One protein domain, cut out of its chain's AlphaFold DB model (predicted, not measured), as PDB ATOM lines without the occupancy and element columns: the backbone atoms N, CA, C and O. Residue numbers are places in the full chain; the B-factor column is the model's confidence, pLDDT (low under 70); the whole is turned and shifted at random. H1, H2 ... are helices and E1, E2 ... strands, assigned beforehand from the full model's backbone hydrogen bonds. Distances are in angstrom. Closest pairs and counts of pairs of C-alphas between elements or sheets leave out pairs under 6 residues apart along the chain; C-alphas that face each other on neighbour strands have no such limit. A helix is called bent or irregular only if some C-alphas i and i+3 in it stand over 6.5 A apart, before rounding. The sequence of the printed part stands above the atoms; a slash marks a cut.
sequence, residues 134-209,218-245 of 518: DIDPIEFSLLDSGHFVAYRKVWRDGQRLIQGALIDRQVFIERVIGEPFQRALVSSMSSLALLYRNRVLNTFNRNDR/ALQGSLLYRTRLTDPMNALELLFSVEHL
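Overview. This is residues 134 to 209 and 218 to 245 of the 518 residues of the protein "GHKL domain-containing protein" of Rhodothermales bacterium (UniProt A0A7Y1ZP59). Two sheets stand end to end as two lobes of a long, narrow body: a three-stranded sheet of E1, E2 and E3 at one end, drawn out by the long hairpin of E2 and E3, and a four-stranded sheet at the other, with helix H1 packed slantwise over one face. H1 follows E3 directly and leads from the first lobe into the second, where the short H2 lies at its far end. The printed part has 104 residues, with seven named strands and two named helices in the order E1 E2 E3 H1 H2 E4 E5 E6 E7. The larger sheet runs E5, E4, E7, E6 and the smaller E1, E2, E3, both antiparallel, and the class is mixed, helices and strands. The whole is loose, with a radius of gyration of the C-alphas of 16.7 A, and a rod spanning 60 by 23 by 22 A.

Along the chain. E1, residues 139 to 142, begins at C-alpha 139 (123.129, 126.120, 98.896). E2, residues 148 to 156, is 24.4 A long, and E3, residues 159 to 167, is 25.1 A. H1, residues 169 to 183, is 20.5 A long and only just irregular, with C-alphas 176 and 179 6.7 A apart. H2 is residues 185 to 188. E4, residues 190 to 196, is 19.8 A long, E5 is residues 199 to 204, and E6, residues 222 to 228, is 18.4 A. E7, residues 236 to 242, is 20.2 A long and ends at C-alpha 242 (150.966, 114.517, 86.988).

Arrangement. E1, E2 and E3 form a meander, each strand the antiparallel neighbour of the one before. E1 and E2 are a hairpin, with N 139 and O 151 2.7 A apart, within hydrogen-bond range. E2 and E3 are a hairpin too, with N 152 and O 163 2.8 A apart. H1 is only just on this sheet, with 5 pairs of C-alphas within 10 A; its closest C-alphas to E2 are those of Phe 148 and Arg 169, 5.8 A apart. H1 is also on the larger, strongly twisted sheet, making two layers, a helix on one face of a sheet. Its height over the sheet is 9.9 A, over E5 and E4, slantwise to the strands at 38 degrees to E5 on the local plane. Its closest C-alphas to E5 are those of Gly 178 and Phe 204, 6.5 A apart. H2 only grazes this sheet, with residues 186 to 188. Within hydrogen-bond range are N 194 and O 202, 2.9 A apart, across the hairpin of E4 and E5, N 193 and O 239, 2.8 A apart, across the antiparallel neighbours E4 and E7, and N 240 and O 225, 2.8 A apart, across the hairpin of E6 and E7. E2 and E3 are apart from E4, E5, E6 and E7. In H1, 9 of 11 O i to N i+4 pairs are within hydrogen-bond range, and H2 is too short for such a pair.

Size, cuts and confidence. The two C-alphas farthest apart, those of Asp 157 and Leu 245, are 60.3 A apart. Residues 210 to 217 are not printed; C-alphas 209 and 218 are 14.5 A apart across this cut, in the link from E5 to E6. Of the links that are printed whole, E6 to E7 is short and the others are tight. The mean pLDDT of the printed part is 81.8, with values under 70 at residues 134 to 135, 207 to 209, 218 to 221 and 243 to 245.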
ATOM      1  N   ASP A 134     108.854 124.071 105.414       57.34
ATOM      2  CA  ASP A 134     109.653 123.935 104.194       57.34
ATOM      3  C   ASP A 134     111.084 124.411 104.487       57.34
ATOM      4  O   ASP A 134     111.340 125.587 104.781       57.34
ATOM      5  N   ILE A 135     112.019 123.464 104.464       64.50
ATOM      6  CA  ILE A 135     113.451 123.700 104.626       64.50
ATOM      7  C   ILE A 135     114.079 123.495 103.252       64.50
ATOM      8  O   ILE A 135     114.211 122.359 102.796       64.50
ATOM      9  N   ASP A 136     114.497 124.591 102.615       76.56
ATOM     10  CA  ASP A 136     115.243 124.510 101.358       76.56
ATOM     11  C   ASP A 136     116.553 123.708 101.582       76.56
ATOM     12  O   ASP A 136     117.155 123.789 102.666       76.56
ATOM     13  N   PRO A 137     117.042 122.953 100.577       81.62
ATOM     14  CA  PRO A 137     118.376 122.364 100.614       81.62
ATOM     15  C   PRO A 137     119.459 123.410 100.903       81.62
ATOM     16  O   PRO A 137     119.299 124.601 100.632       81.62
ATOM     17  N   ILE A 138     120.593 122.965 101.447       86.56
ATOM     18  CA  ILE A 138     121.739 123.852 101.657       86.56
ATOM     19  C   ILE A 138     122.330 124.220 100.288       86.56
ATOM     20  O   ILE A 138     122.737 123.358  99.519       86.56
ATOM     21  N   GLU A 139     122.399 125.512 100.002       85.56
ATOM     22  CA  GLU A 139     123.129 126.120  98.896       85.56
ATOM     23  C   GLU A 139     124.551 126.476  99.363       85.56
ATOM     24  O   GLU A 139     124.744 126.991 100.469       85.56
ATOM     25  N   PHE A 140     125.557 126.233  98.517       88.38
ATOM     26  CA  PHE A 140     126.945 126.632  98.772       88.38
ATOM     27  C   PHE A 140     127.386 127.729  97.798       88.38
ATOM     28  O   PHE A 140     127.401 127.540  96.576       88.38
ATOM     29  N   SER A 141     127.786 128.884  98.325       87.12
ATOM     30  CA  SER A 141     128.262 130.017  97.528       87.12
ATOM     31  C   SER A 141     129.585 130.581  98.044       87.12
ATOM     32  O   SER A 141     129.988 130.360  99.185       87.12
ATOM     33  N   LEU A 142     130.282 131.309  97.172       87.44
ATOM     34  CA  LEU A 142     131.403 132.169  97.538       87.44
ATOM     35  C   LEU A 142     130.889 133.614  97.544       87.44
ATOM     36  O   LEU A 142     130.335 134.061  96.539       87.44
ATOM     37  N   LEU A 143     131.056 134.324  98.660       86.44
ATOM     38  CA  LEU A 143     130.728 135.747  98.767       86.44
ATOM     39  C   LEU A 143     131.843 136.626  98.186       86.44
ATOM     40  O   LEU A 143     133.018 136.257  98.212       86.44
ATOM     41  N   ASP A 144     131.489 137.854  97.801       80.50
ATOM     42  CA  ASP A 144     132.450 138.898  97.407       80.50
ATOM     43  C   ASP A 144     133.428 139.264  98.543       80.50
ATOM     44  O   ASP A 144     134.548 139.702  98.290       80.50
ATOM     45  N   SER A 145     133.056 138.999  99.803       80.38
ATOM     46  CA  SER A 145     133.940 139.085 100.977       80.38
ATOM     47  C   SER A 145     135.018 137.988 101.030       80.38
ATOM     48  O   SER A 145     135.746 137.880 102.017       80.38
ATOM     49  N   GLY A 146     135.100 137.127 100.013       81.75
ATOM     50  CA  GLY A 146     136.081 136.051  99.891       81.75
ATOM     51  C   GLY A 146     135.806 134.817 100.751       81.75
ATOM     52  O   GLY A 146     136.584 133.871 100.673       81.75
ATOM     53  N   HIS A 147     134.728 134.805 101.536       89.31
ATOM     54  CA  HIS A 147     134.333 133.690 102.399       89.31
ATOM     55  C   HIS A 147     133.364 132.741 101.688       89.31
ATOM     56  O   HIS A 147     132.537 133.173 100.881       89.31
ATOM     57  N   PHE A 148     133.416 131.456 102.034       89.38
ATOM     58  CA  PHE A 148     132.378 130.511 101.637       89.38
ATOM     59  C   PHE A 148     131.168 130.631 102.567       89.38
ATOM     60  O   PHE A 148     131.317 130.873 103.764       89.38
ATOM     61  N   VAL A 149     129.965 130.429 102.034       90.06
ATOM     62  CA  VAL A 149     128.736 130.339 102.826       90.06
ATOM     63  C   VAL A 149     127.970 129.093 102.422       90.06
ATOM     64  O   VAL A 149     127.638 128.907 101.253       90.06
ATOM     65  N   ALA A 150     127.644 128.276 103.419       89.50
ATOM     66  CA  ALA A 150     126.633 127.236 103.316       89.50
ATOM     67  C   ALA A 150     125.345 127.782 103.946       89.50
ATOM     68  O   ALA A 150     125.317 128.016 105.156       89.50
ATOM     69  N   TYR A 151     124.303 128.035 103.156       89.69
ATOM     70  CA  TYR A 151     123.045 128.622 103.630       89.69
ATOM     71  C   TYR A 151     121.824 127.924 103.043       89.69
ATOM     72  O   TYR A 151     121.882 127.321 101.985       89.69
ATOM     73  N   ARG A 152     120.687 128.057 103.712       87.12
ATOM     74  CA  ARG A 152     119.366 127.650 103.229       87.12
ATOM     75  C   ARG A 152     118.346 128.710 103.613       87.12
ATOM     76  O   ARG A 152     118.557 129.441 104.587       87.12
ATOM     77  N   LYS A 153     117.234 128.801 102.883       85.25
ATOM     78  CA  LYS A 153     116.090 129.587 103.358       85.25
ATOM     79  C   LYS A 153     115.211 128.688 104.230       85.25
ATOM     80  O   LYS A 153     115.031 127.510 103.939       85.25
ATOM     81  N   VAL A 154     114.710 129.245 105.326       84.06
ATOM     82  CA  VAL A 154     113.847 128.560 106.294       84.06
ATOM     83  C   VAL A 154     112.680 129.481 106.613       84.06
ATOM     84  O   VAL A 154     112.876 130.677 106.850       84.06
ATOM     85  N   TRP A 155     111.471 128.933 106.631       80.44
ATOM     86  CA  TRP A 155     110.281 129.663 107.048       80.44
ATOM     87  C   TRP A 155     110.080 129.527 108.554       80.44
ATOM     88  O   TRP A 155     110.025 128.424 109.090       80.44
ATOM     89  N   ARG A 156     109.961 130.659 109.250       78.50
ATOM     90  CA  ARG A 156     109.680 130.698 110.686       78.50
ATOM     91  C   ARG A 156     108.691 131.813 110.980       78.50
ATOM     92  O   ARG A 156     108.916 132.948 110.578       78.50
ATOM     93  N   ASP A 157     107.603 131.482 111.672       75.56
ATOM     94  CA  ASP A 157     106.590 132.443 112.133       75.56
ATOM     95  C   ASP A 157     106.047 133.353 110.999       75.56
ATOM     96  O   ASP A 157     105.770 134.535 111.186       75.56
ATOM     97  N   GLY A 158     105.926 132.796 109.784       74.50
ATOM     98  CA  GLY A 158     105.488 133.503 108.569       74.50
ATOM     99  C   GLY A 158     106.561 134.350 107.868       74.50
ATOM    100  O   GLY A 158     106.289 134.927 106.818       74.50
ATOM    101  N   GLN A 159     107.783 134.414 108.402       75.25
ATOM    102  CA  GLN A 159     108.909 135.149 107.821       75.25
ATOM    103  C   GLN A 159     109.927 134.202 107.171       75.25
ATOM    104  O   GLN A 159     110.222 133.122 107.686       75.25
ATOM    105  N   ARG A 160     110.495 134.623 106.034       81.00
ATOM    106  CA  ARG A 160     111.575 133.899 105.350       81.00
ATOM    107  C   ARG A 160     112.922 134.343 105.913       81.00
ATOM    108  O   ARG A 160     113.351 135.469 105.671       81.00
ATOM    109  N   LEU A 161     113.594 133.455 106.635       83.25
ATOM    110  CA  LEU A 161     114.923 133.684 107.195       83.25
ATOM    111  C   LEU A 161     115.982 132.943 106.370       83.25
ATOM    112  O   LEU A 161     115.710 131.894 105.788       83.25
ATOM    113  N   ILE A 162     117.204 133.473 106.339       85.31
ATOM    114  CA  ILE A 162     118.373 132.760 105.813       85.31
ATOM    115  C   ILE A 162     119.122 132.177 107.010       85.31
ATOM    116  O   ILE A 162     119.588 132.920 107.873       85.31
ATOM    117  N   GLN A 163     119.235 130.851 107.063       84.69
ATOM    118  CA  GLN A 163     120.034 130.143 108.060       84.69
ATOM    119  C   GLN A 163     121.273 129.572 107.374       84.69
ATOM    120  O   GLN A 163     121.152 128.888 106.361       84.69
ATOM    121  N   GLY A 164     122.461 129.808 107.923       88.38
ATOM    122  CA  GLY A 164     123.695 129.298 107.339       88.38
ATOM    123  C   GLY A 164     124.914 129.476 108.230       88.38
ATOM    124  O   GLY A 164     124.820 130.022 109.328       88.38
ATOM    125  N   ALA A 165     126.057 129.020 107.726       88.62
ATOM    126  CA  ALA A 165     127.368 129.189 108.332       88.62
ATOM    127  C   ALA A 165     128.307 129.922 107.365       88.62
ATOM    128  O   ALA A 165     128.368 129.599 106.177       88.62
ATOM    129  N   LEU A 166     129.053 130.892 107.899       90.06
ATOM    130  CA  LEU A 166     130.182 131.523 107.221       90.06
ATOM    131  C   LEU A 166     131.427 130.663 107.463       90.06
ATOM    132  O   LEU A 166     131.749 130.345 108.607       90.06
ATOM    133  N   ILE A 167     132.110 130.280 106.391       90.31
ATOM    134  CA  ILE A 167     133.276 129.400 106.408       90.31
ATOM    135  C   ILE A 167     134.473 130.201 105.890       90.31
ATOM    136  O   ILE A 167     134.447 130.735 104.776       90.31
ATOM    137  N   ASP A 168     135.533 130.276 106.697       90.56
ATOM    138  CA  ASP A 168     136.797 130.875 106.272       90.56
ATOM    139  C   ASP A 168     137.377 130.077 105.096       90.56
ATOM    140  O   ASP A 168     137.575 128.859 105.173       90.56
ATOM    141  N   ARG A 169     137.631 130.775 103.986       88.19
ATOM    142  CA  ARG A 169     138.097 130.157 102.744       88.19
ATOM    143  C   ARG A 169     139.482 129.536 102.901       88.19
ATOM    144  O   ARG A 169     139.700 128.458 102.357       88.19
ATOM    145  N   GLN A 170     140.404 130.188 103.602       85.81
ATOM    146  CA  GLN A 170     141.776 129.707 103.729       85.81
ATOM    147  C   GLN A 170     141.825 128.465 104.619       85.81
ATOM    148  O   GLN A 170     142.354 127.436 104.204       85.81
ATOM    149  N   VAL A 171     141.170 128.517 105.784       87.69
ATOM    150  CA  VAL A 171     141.077 127.383 106.716       87.69
ATOM    151  C   VAL A 171     140.389 126.186 106.058       87.69
ATOM    152  O   VAL A 171     140.836 125.054 106.239       87.69
ATOM    153  N   PHE A 172     139.334 126.418 105.266       89.62
ATOM    154  CA  PHE A 172     138.682 125.357 104.500       89.62
ATOM    155  C   PHE A 172     139.627 124.738 103.460       89.62
ATOM    156  O   PHE A 172     139.820 123.523 103.450       89.62
ATOM    157  N   ILE A 173     140.244 125.560 102.607       89.31
ATOM    158  CA  ILE A 173     141.137 125.100 101.535       89.31
ATOM    159  C   ILE A 173     142.329 124.321 102.113       89.31
ATOM    160  O   ILE A 173     142.608 123.210 101.664       89.31
ATOM    161  N   GLU A 174     143.003 124.847 103.133       87.44
ATOM    162  CA  GLU A 174     144.179 124.207 103.729       87.44
ATOM    163  C   GLU A 174     143.830 122.919 104.482       87.44
ATOM    164  O   GLU A 174     144.409 121.871 104.195       87.44
ATOM    165  N   ARG A 175     142.865 122.953 105.412       89.00
ATOM    166  CA  ARG A 175     142.608 121.809 106.308       89.00
ATOM    167  C   ARG A 175     141.720 120.730 105.700       89.00
ATOM    168  O   ARG A 175     141.911 119.554 105.998       89.00
ATOM    169  N   VAL A 176     140.741 121.103 104.875       88.44
ATOM    170  CA  VAL A 176     139.772 120.143 104.309       88.44
ATOM    171  C   VAL A 176     140.287 119.528 103.006       88.44
ATOM    172  O   VAL A 176     139.929 118.397 102.692       88.44
ATOM    173  N   ILE A 177     141.142 120.236 102.259       88.62
ATOM    174  CA  ILE A 177     141.611 119.793 100.934       88.62
ATOM    175  C   ILE A 177     143.137 119.618 100.905       88.62
ATOM    176  O   ILE A 177     143.616 118.571 100.467       88.62
ATOM    177  N   GLY A 178     143.903 120.581 101.424       86.56
ATOM    178  CA  GLY A 178     145.370 120.541 101.438       86.56
ATOM    179  C   GLY A 178     145.964 119.419 102.296       86.56
ATOM    180  O   GLY A 178     146.704 118.579 101.783       86.56
ATOM    181  N   GLU A 179     145.632 119.362 103.587       88.50
ATOM    182  CA  GLU A 179     146.176 118.353 104.513       88.50
ATOM    183  C   GLU A 179     145.853 116.893 104.124       88.50
ATOM    184  O   GLU A 179     146.739 116.039 104.261       88.50
ATOM    185  N   PRO A 180     144.631 116.536 103.667       89.81
ATOM    186  CA  PRO A 180     144.357 115.183 103.187       89.81
ATOM    187  C   PRO A 180     145.123 114.864 101.901       89.81
ATOM    188  O   PRO A 180     145.648 113.758 101.766       89.81
ATOM    189  N   PHE A 181     145.256 115.835 100.988       88.69
ATOM    190  CA  PHE A 181     146.038 115.664  99.766       88.69
ATOM    191  C   PHE A 181     147.521 115.419 100.068       88.69
ATOM    192  O   PHE A 181     148.069 114.420  99.608       88.69
ATOM    193  N   GLN A 182     148.161 116.251 100.899       86.69
ATOM    194  CA  GLN A 182     149.576 116.095 101.273       86.69
ATOM    195  C   GLN A 182     149.880 114.744 101.948       86.69
ATOM    196  O   GLN A 182     150.976 114.202 101.785       86.69
ATOM    197  N   ARG A 183     148.910 114.174 102.679       86.50
ATOM    198  CA  ARG A 183     149.016 112.834 103.284       86.50
ATOM    199  C   ARG A 183     148.796 111.686 102.295       86.50
ATOM    200  O   ARG A 183     149.282 110.584 102.544       86.50
ATOM    201  N   ALA A 184     148.103 111.910 101.180       85.69
ATOM    202  CA  ALA A 184     147.881 110.885 100.164       85.69
ATOM    203  C   ALA A 184     149.177 110.551  99.403       85.69
ATOM    204  O   ALA A 184     149.964 111.437  99.065       85.69
ATOM    205  N   LEU A 185     149.372 109.275  99.047       78.38
ATOM    206  CA  LEU A 185     150.526 108.821  98.249       78.38
ATOM    207  C   LEU A 185     150.630 109.552  96.898       78.38
ATOM    208  O   LEU A 185     151.732 109.861  96.440       78.38
ATOM    209  N   VAL A 186     149.483 109.888  96.300       79.88
ATOM    210  CA  VAL A 186     149.377 110.556  94.991       79.88
ATOM    211  C   VAL A 186     150.020 111.953  94.987       79.88
ATOM    212  O   VAL A 186     150.496 112.393  93.942       79.88
ATOM    213  N   SER A 187     150.142 112.625  96.141       81.50
ATOM    214  CA  SER A 187     150.847 113.919  96.264       81.50
ATOM    215  C   SER A 187     152.326 113.865  95.884       81.50
ATOM    216  O   SER A 187     152.935 114.894  95.617       81.50
ATOM    217  N   SER A 188     152.937 112.674  95.878       75.06
ATOM    218  CA  SER A 188     154.333 112.504  95.463       75.06
ATOM    219  C   SER A 188     154.536 112.515  93.944       75.06
ATOM    220  O   SER A 188     155.672 112.640  93.496       75.06
ATOM    221  N   MET A 189     153.455 112.384  93.164       73.75
ATOM    222  CA  MET A 189     153.487 112.272  91.697       73.75
ATOM    223  C   MET A 189     152.582 113.304  91.003       73.75
ATOM    224  O   MET A 189     152.761 113.593  89.820       73.75
ATOM    225  N   SER A 190     151.610 113.863  91.731       82.25
ATOM    226  CA  SER A 190     150.626 114.819  91.222       82.25
ATOM    227  C   SER A 190     150.594 116.126  92.010       82.25
ATOM    228  O   SER A 190     150.948 116.170  93.189       82.25
ATOM    229  N   SER A 191     150.104 117.168  91.349       86.38
ATOM    230  CA  SER A 191     149.575 118.389  91.947       86.38
ATOM    231  C   SER A 191     148.042 118.363  91.930       86.38
ATOM    232  O   SER A 191     147.425 117.657  91.127       86.38
ATOM    233  N   LEU A 192     147.422 119.133  92.825       87.38
ATOM    234  CA  LEU A 192     145.971 119.294  92.921       87.38
ATOM    235  C   LEU A 192     145.604 120.772  92.774       87.38
ATOM    236  O   LEU A 192     146.014 121.586  93.595       87.38
ATOM    237  N   ALA A 193     144.794 121.125  91.780       88.06
ATOM    238  CA  ALA A 193     144.155 122.434  91.696       88.06
ATOM    239  C   ALA A 193     142.702 122.352  92.186       88.06
ATOM    240  O   ALA A 193     141.942 121.473  91.776       88.06
ATOM    241  N   LEU A 194     142.313 123.297  93.040       88.44
ATOM    242  CA  LEU A 194     140.929 123.538  93.433       88.44
ATOM    243  C   LEU A 194     140.367 124.668  92.575       88.44
ATOM    244  O   LEU A 194     140.940 125.759  92.543       88.44
ATOM    245  N   LEU A 195     139.234 124.437  91.919       88.94
ATOM    246  CA  LEU A 195     138.532 125.428  91.112       88.94
ATOM    247  C   LEU A 195     137.137 125.702  91.688       88.94
ATOM    248  O   LEU A 195     136.494 124.803  92.218       88.94
ATOM    249  N   TYR A 196     136.634 126.926  91.522       87.50
ATOM    250  CA  TYR A 196     135.232 127.293  91.750       87.50
ATOM    251  C   TYR A 196     134.678 127.958  90.496       87.50
ATOM    252  O   TYR A 196     135.276 128.911  89.993       87.50
ATOM    253  N   ARG A 197     133.559 127.449  89.963       83.25
ATOM    254  CA  ARG A 197     132.962 127.929  88.694       83.25
ATOM    255  C   ARG A 197     134.007 128.099  87.571       83.25
ATOM    256  O   ARG A 197     134.060 129.130  86.902       83.25
ATOM    257  N   ASN A 198     134.864 127.089  87.394       79.19
ATOM    258  CA  ASN A 198     135.938 127.044  86.390       79.19
ATOM    259  C   ASN A 198     137.020 128.152  86.524       79.19
ATOM    260  O   ASN A 198     137.735 128.431  85.563       79.19
ATOM    261  N   ARG A 199     137.181 128.768  87.707       82.75
ATOM    262  CA  ARG A 199     138.342 129.604  88.075       82.75
ATOM    263  C   ARG A 199     139.175 128.910  89.148       82.75
ATOM    264  O   ARG A 199     138.603 128.410  90.112       82.75
ATOM    265  N   VAL A 200     140.500 128.905  89.009       83.31
ATOM    266  CA  VAL A 200     141.413 128.351  90.027       83.31
ATOM    267  C   VAL A 200     141.332 129.191  91.305       83.31
ATOM    268  O   VAL A 200     141.490 130.409  91.259       83.31
ATOM    269  N   LEU A 201     141.068 128.533  92.435       83.56
ATOM    270  CA  LEU A 201     141.091 129.121  93.775       83.56
ATOM    271  C   LEU A 201     142.427 128.892  94.482       83.56
ATOM    272  O   LEU A 201     142.923 129.804  95.135       83.56
ATOM    273  N   ASN A 202     142.979 127.680  94.387       85.06
ATOM    274  CA  ASN A 202     144.279 127.334  94.960       85.06
ATOM    275  C   ASN A 202     144.912 126.138  94.236       85.06
ATOM    276  O   ASN A 202     144.212 125.365  93.578       85.06
ATOM    277  N   THR A 203     146.220 125.957  94.405       84.44
ATOM    278  CA  THR A 203     146.983 124.812  93.902       84.44
ATOM    279  C   THR A 203     147.867 124.236  95.002       84.44
ATOM    280  O   THR A 203     148.492 124.970  95.760       84.44
ATOM    281  N   PHE A 204     147.933 122.911  95.087       83.44
ATOM    282  CA  PHE A 204     148.716 122.176  96.071       83.44
ATOM    283  C   PHE A 204     149.758 121.312  95.358       83.44
ATOM    284  O   PHE A 204     149.434 120.564  94.433       83.44
ATOM    285  N   ASN A 205     151.004 121.382  95.817       78.81
ATOM    286  CA  ASN A 205     152.108 120.528  95.385       78.81
ATOM    287  C   ASN A 205     152.883 120.097  96.642       78.81
ATOM    288  O   ASN A 205     152.979 120.854  97.603       78.81
ATOM    289  N   ARG A 206     153.426 118.879  96.662       72.38
ATOM    290  CA  ARG A 206     154.251 118.385  97.774       72.38
ATOM    291  C   ARG A 206     155.626 119.060  97.839       72.38
ATOM    292  O   ARG A 206     156.214 119.133  98.914       72.38
ATOM    293  N   ASN A 207     156.138 119.561  96.714       62.41
ATOM    294  CA  ASN A 207     157.390 120.317  96.651       62.41
ATOM    295  C   ASN A 207     157.159 121.815  96.901       62.41
ATOM    296  O   ASN A 207     157.393 122.652  96.028       62.41
ATOM    297  N   ASP A 208     156.754 122.157  98.124       50.25
ATOM    298  CA  ASP A 208     156.588 123.546  98.556       50.25
ATOM    299  C   ASP A 208     157.949 124.243  98.776       50.25
ATOM    300  O   ASP A 208     158.431 124.474  99.886       50.25
ATOM    301  N   ARG A 209     158.604 124.595  97.665       41.34
ATOM    302  CA  ARG A 209     159.625 125.649  97.610       41.34
ATOM    303  C   ARG A 209     159.044 126.890  96.944       41.34
ATOM    304  O   ARG A 209     159.450 127.261  95.844       41.34
ATOM    305  N   ALA A 218     150.067 127.031  86.115       50.00
ATOM    306  CA  ALA A 218     149.669 125.951  87.026       50.00
ATOM    307  C   ALA A 218     149.198 124.638  86.356       50.00
ATOM    308  O   ALA A 218     148.699 123.748  87.043       50.00
ATOM    309  N   LEU A 219     149.342 124.499  85.034       51.84
ATOM    310  CA  LEU A 219     148.901 123.322  84.262       51.84
ATOM    311  C   LEU A 219     150.033 122.719  83.410       51.84
ATOM    312  O   LEU A 219     149.814 122.265  82.294       51.84
ATOM    313  N   GLN A 220     151.261 122.706  83.937       54.78
ATOM    314  CA  GLN A 220     152.435 122.171  83.231       54.78
ATOM    315  C   GLN A 220     152.543 120.627  83.267       54.78
ATOM    316  O   GLN A 220     153.530 120.065  82.799       54.78
ATOM    317  N   GLY A 221     151.530 119.945  83.811       62.66
ATOM    318  CA  GLY A 221     151.428 118.487  83.912       62.66
ATOM    319  C   GLY A 221     150.220 117.927  83.155       62.66
ATOM    320  O   GLY A 221     149.252 118.646  82.900       62.66
ATOM    321  N   SER A 222     150.249 116.637  82.815       73.81
ATOM    322  CA  SER A 222     149.113 115.969  82.168       73.81
ATOM    323  C   SER A 222     147.957 115.768  83.151       73.81
ATOM    324  O   SER A 222     148.167 115.392  84.305       73.81
ATOM    325  N   LEU A 223     146.723 116.008  82.695       78.56
ATOM    326  CA  LEU A 223     145.519 115.800  83.502       78.56
ATOM    327  C   LEU A 223     145.368 114.312  83.848       78.56
ATOM    328  O   LEU A 223     145.185 113.484  82.959       78.56
ATOM    329  N   LEU A 224     145.407 113.993  85.141       80.81
ATOM    330  CA  LEU A 224     145.192 112.648  85.671       80.81
ATOM    331  C   LEU A 224     143.705 112.387  85.928       80.81
ATOM    332  O   LEU A 224     143.185 111.334  85.570       80.81
ATOM    333  N   TYR A 225     143.026 113.336  86.578       84.88
ATOM    334  CA  TYR A 225     141.634 113.179  86.996       84.88
ATOM    335  C   TYR A 225     140.962 114.536  87.253       84.88
ATOM    336  O   TYR A 225     141.584 115.451  87.791       84.88
ATOM    337  N   ARG A 226     139.677 114.662  86.904       88.69
ATOM    338  CA  ARG A 226     138.824 115.823  87.216       88.69
ATOM    339  C   ARG A 226     137.551 115.325  87.882       88.69
ATOM    340  O   ARG A 226     136.885 114.455  87.330       88.69
ATOM    341  N   THR A 227     137.188 115.899  89.024       90.25
ATOM    342  CA  THR A 227     135.929 115.577  89.708       90.25
ATOM    343  C   THR A 227     135.276 116.815  90.316       90.25
ATOM    344  O   THR A 227     135.952 117.797  90.621       90.25
ATOM    345  N   ARG A 228     133.951 116.774  90.473       90.44
ATOM    346  CA  ARG A 228     133.165 117.760  91.230       90.44
ATOM    347  C   ARG A 228     132.915 117.217  92.626       90.44
ATOM    348  O   ARG A 228     132.718 116.014  92.787       90.44
ATOM    349  N   LEU A 229     132.897 118.096  93.623       87.56
ATOM    350  CA  LEU A 229     132.401 117.704  94.940       87.56
ATOM    351  C   LEU A 229     130.893 117.410  94.871       87.56
ATOM    352  O   LEU A 229     130.188 117.894  93.985       87.56
ATOM    353  N   THR A 230     130.395 116.604  95.802       88.38
ATOM    354  CA  THR A 230     128.960 116.321  95.942       88.38
ATOM    355  C   THR A 230     128.209 117.560  96.440       88.38
ATOM    356  O   THR A 230     128.803 118.461  97.040       88.38
ATOM    357  N   ASP A 231     126.894 117.609  96.218       84.94
ATOM    358  CA  ASP A 231     126.020 118.613  96.829       84.94
ATOM    359  C   ASP A 231     126.208 118.666  98.361       84.94
ATOM    360  O   ASP A 231     126.373 117.622  98.997       84.94
ATOM    361  N   PRO A 232     126.221 119.864  98.976       85.00
ATOM    362  CA  PRO A 232     125.897 121.166  98.386       85.00
ATOM    363  C   PRO A 232     127.059 121.830  97.622       85.00
ATOM    364  O   PRO A 232     126.903 122.920  97.084       85.00
ATOM    365  N   MET A 233     128.242 121.207  97.576       86.94
ATOM    366  CA  MET A 233     129.506 121.830  97.158       86.94
ATOM    367  C   MET A 233     129.838 121.658  95.664       86.94
ATOM    368  O   MET A 233     130.976 121.895  95.262       86.94
ATOM    369  N   ASN A 234     128.857 121.294  94.831       85.31
ATOM    370  CA  ASN A 234     129.016 120.922  93.415       85.31
ATOM    371  C   ASN A 234     129.705 121.962  92.504       85.31
ATOM    372  O   ASN A 234     130.222 121.622  91.438       85.31
ATOM    373  N   ALA A 235     129.745 123.226  92.932       85.38
ATOM    374  CA  ALA A 235     130.418 124.322  92.249       85.38
ATOM    375  C   ALA A 235     131.950 124.308  92.422       85.38
ATOM    376  O   ALA A 235     132.636 125.082  91.744       85.38
ATOM    377  N   LEU A 236     132.473 123.464  93.324       88.75
ATOM    378  CA  LEU A 236     133.896 123.194  93.506       88.75
ATOM    379  C   LEU A 236     134.337 121.973  92.691       88.75
ATOM    380  O   LEU A 236     133.718 120.909  92.720       88.75
ATOM    381  N   GLU A 237     135.462 122.132  92.004       89.88
ATOM    382  CA  GLU A 237     136.096 121.109  91.180       89.88
ATOM    383  C   GLU A 237     137.525 120.840  91.654       89.88
ATOM    384  O   GLU A 237     138.283 121.766  91.945       89.88
ATOM    385  N   LEU A 238     137.896 119.563  91.695       90.06
ATOM    386  CA  LEU A 238     139.242 119.082  91.982       90.06
ATOM    387  C   LEU A 238     139.877 118.587  90.681       90.06
ATOM    388  O   LEU A 238     139.303 117.745  89.984       90.06
ATOM    389  N   LEU A 239     141.060 119.109  90.365       88.50
ATOM    390  CA  LEU A 239     141.826 118.780  89.169       88.50
ATOM    391  C   LEU A 239     143.199 118.233  89.577       88.50
ATOM    392  O   LEU A 239     144.010 118.965  90.139       88.50
ATOM    393  N   PHE A 240     143.457 116.958  89.305       87.00
ATOM    394  CA  PHE A 240     144.728 116.297  89.601       87.00
ATOM    395  C   PHE A 240     145.579 116.224  88.334       87.00
ATOM    396  O   PHE A 240     145.102 115.707  87.324       87.00
ATOM    397  N   SER A 241     146.836 116.666  88.392       84.00
ATOM    398  CA  SER A 241     147.758 116.657  87.244       84.00
ATOM    399  C   SER A 241     149.100 116.026  87.610       84.00
ATOM    400  O   SER A 241     149.638 116.317  88.673       84.00
ATOM    401  N   VAL A 242     149.662 115.169  86.751       79.69
ATOM    402  CA  VAL A 242     150.966 114.517  86.988       79.69
ATOM    403  C   VAL A 242     152.100 115.477  86.642       79.69
ATOM    404  O   VAL A 242     152.144 115.992  85.528       79.69
ATOM    405  N   GLU A 243     153.031 115.692  87.573       69.25
ATOM    406  CA  GLU A 243     154.176 116.596  87.370       69.25
ATOM    407  C   GLU A 243     155.485 115.825  87.134       69.25
ATOM    408  O   GLU A 243     156.264 116.178  86.254       69.25
ATOM    409  N   HIS A 244     155.712 114.738  87.880       66.94
ATOM    410  CA  HIS A 244     156.896 113.888  87.754       66.94
ATOM    411  C   HIS A 244     156.524 112.422  88.009       66.94
ATOM    412  O   HIS A 244     155.945 112.099  89.047       66.94
ATOM    413  N   LEU A 245     156.903 111.513  87.103       64.06
ATOM    414  CA  LEU A 245     156.864 110.079  87.394       64.06
ATOM    415  C   LEU A 245     158.109 109.717  88.223       64.06
ATOM    416  O   LEU A 245     159.225 110.021  87.791       64.06
TER     417      LEU A 245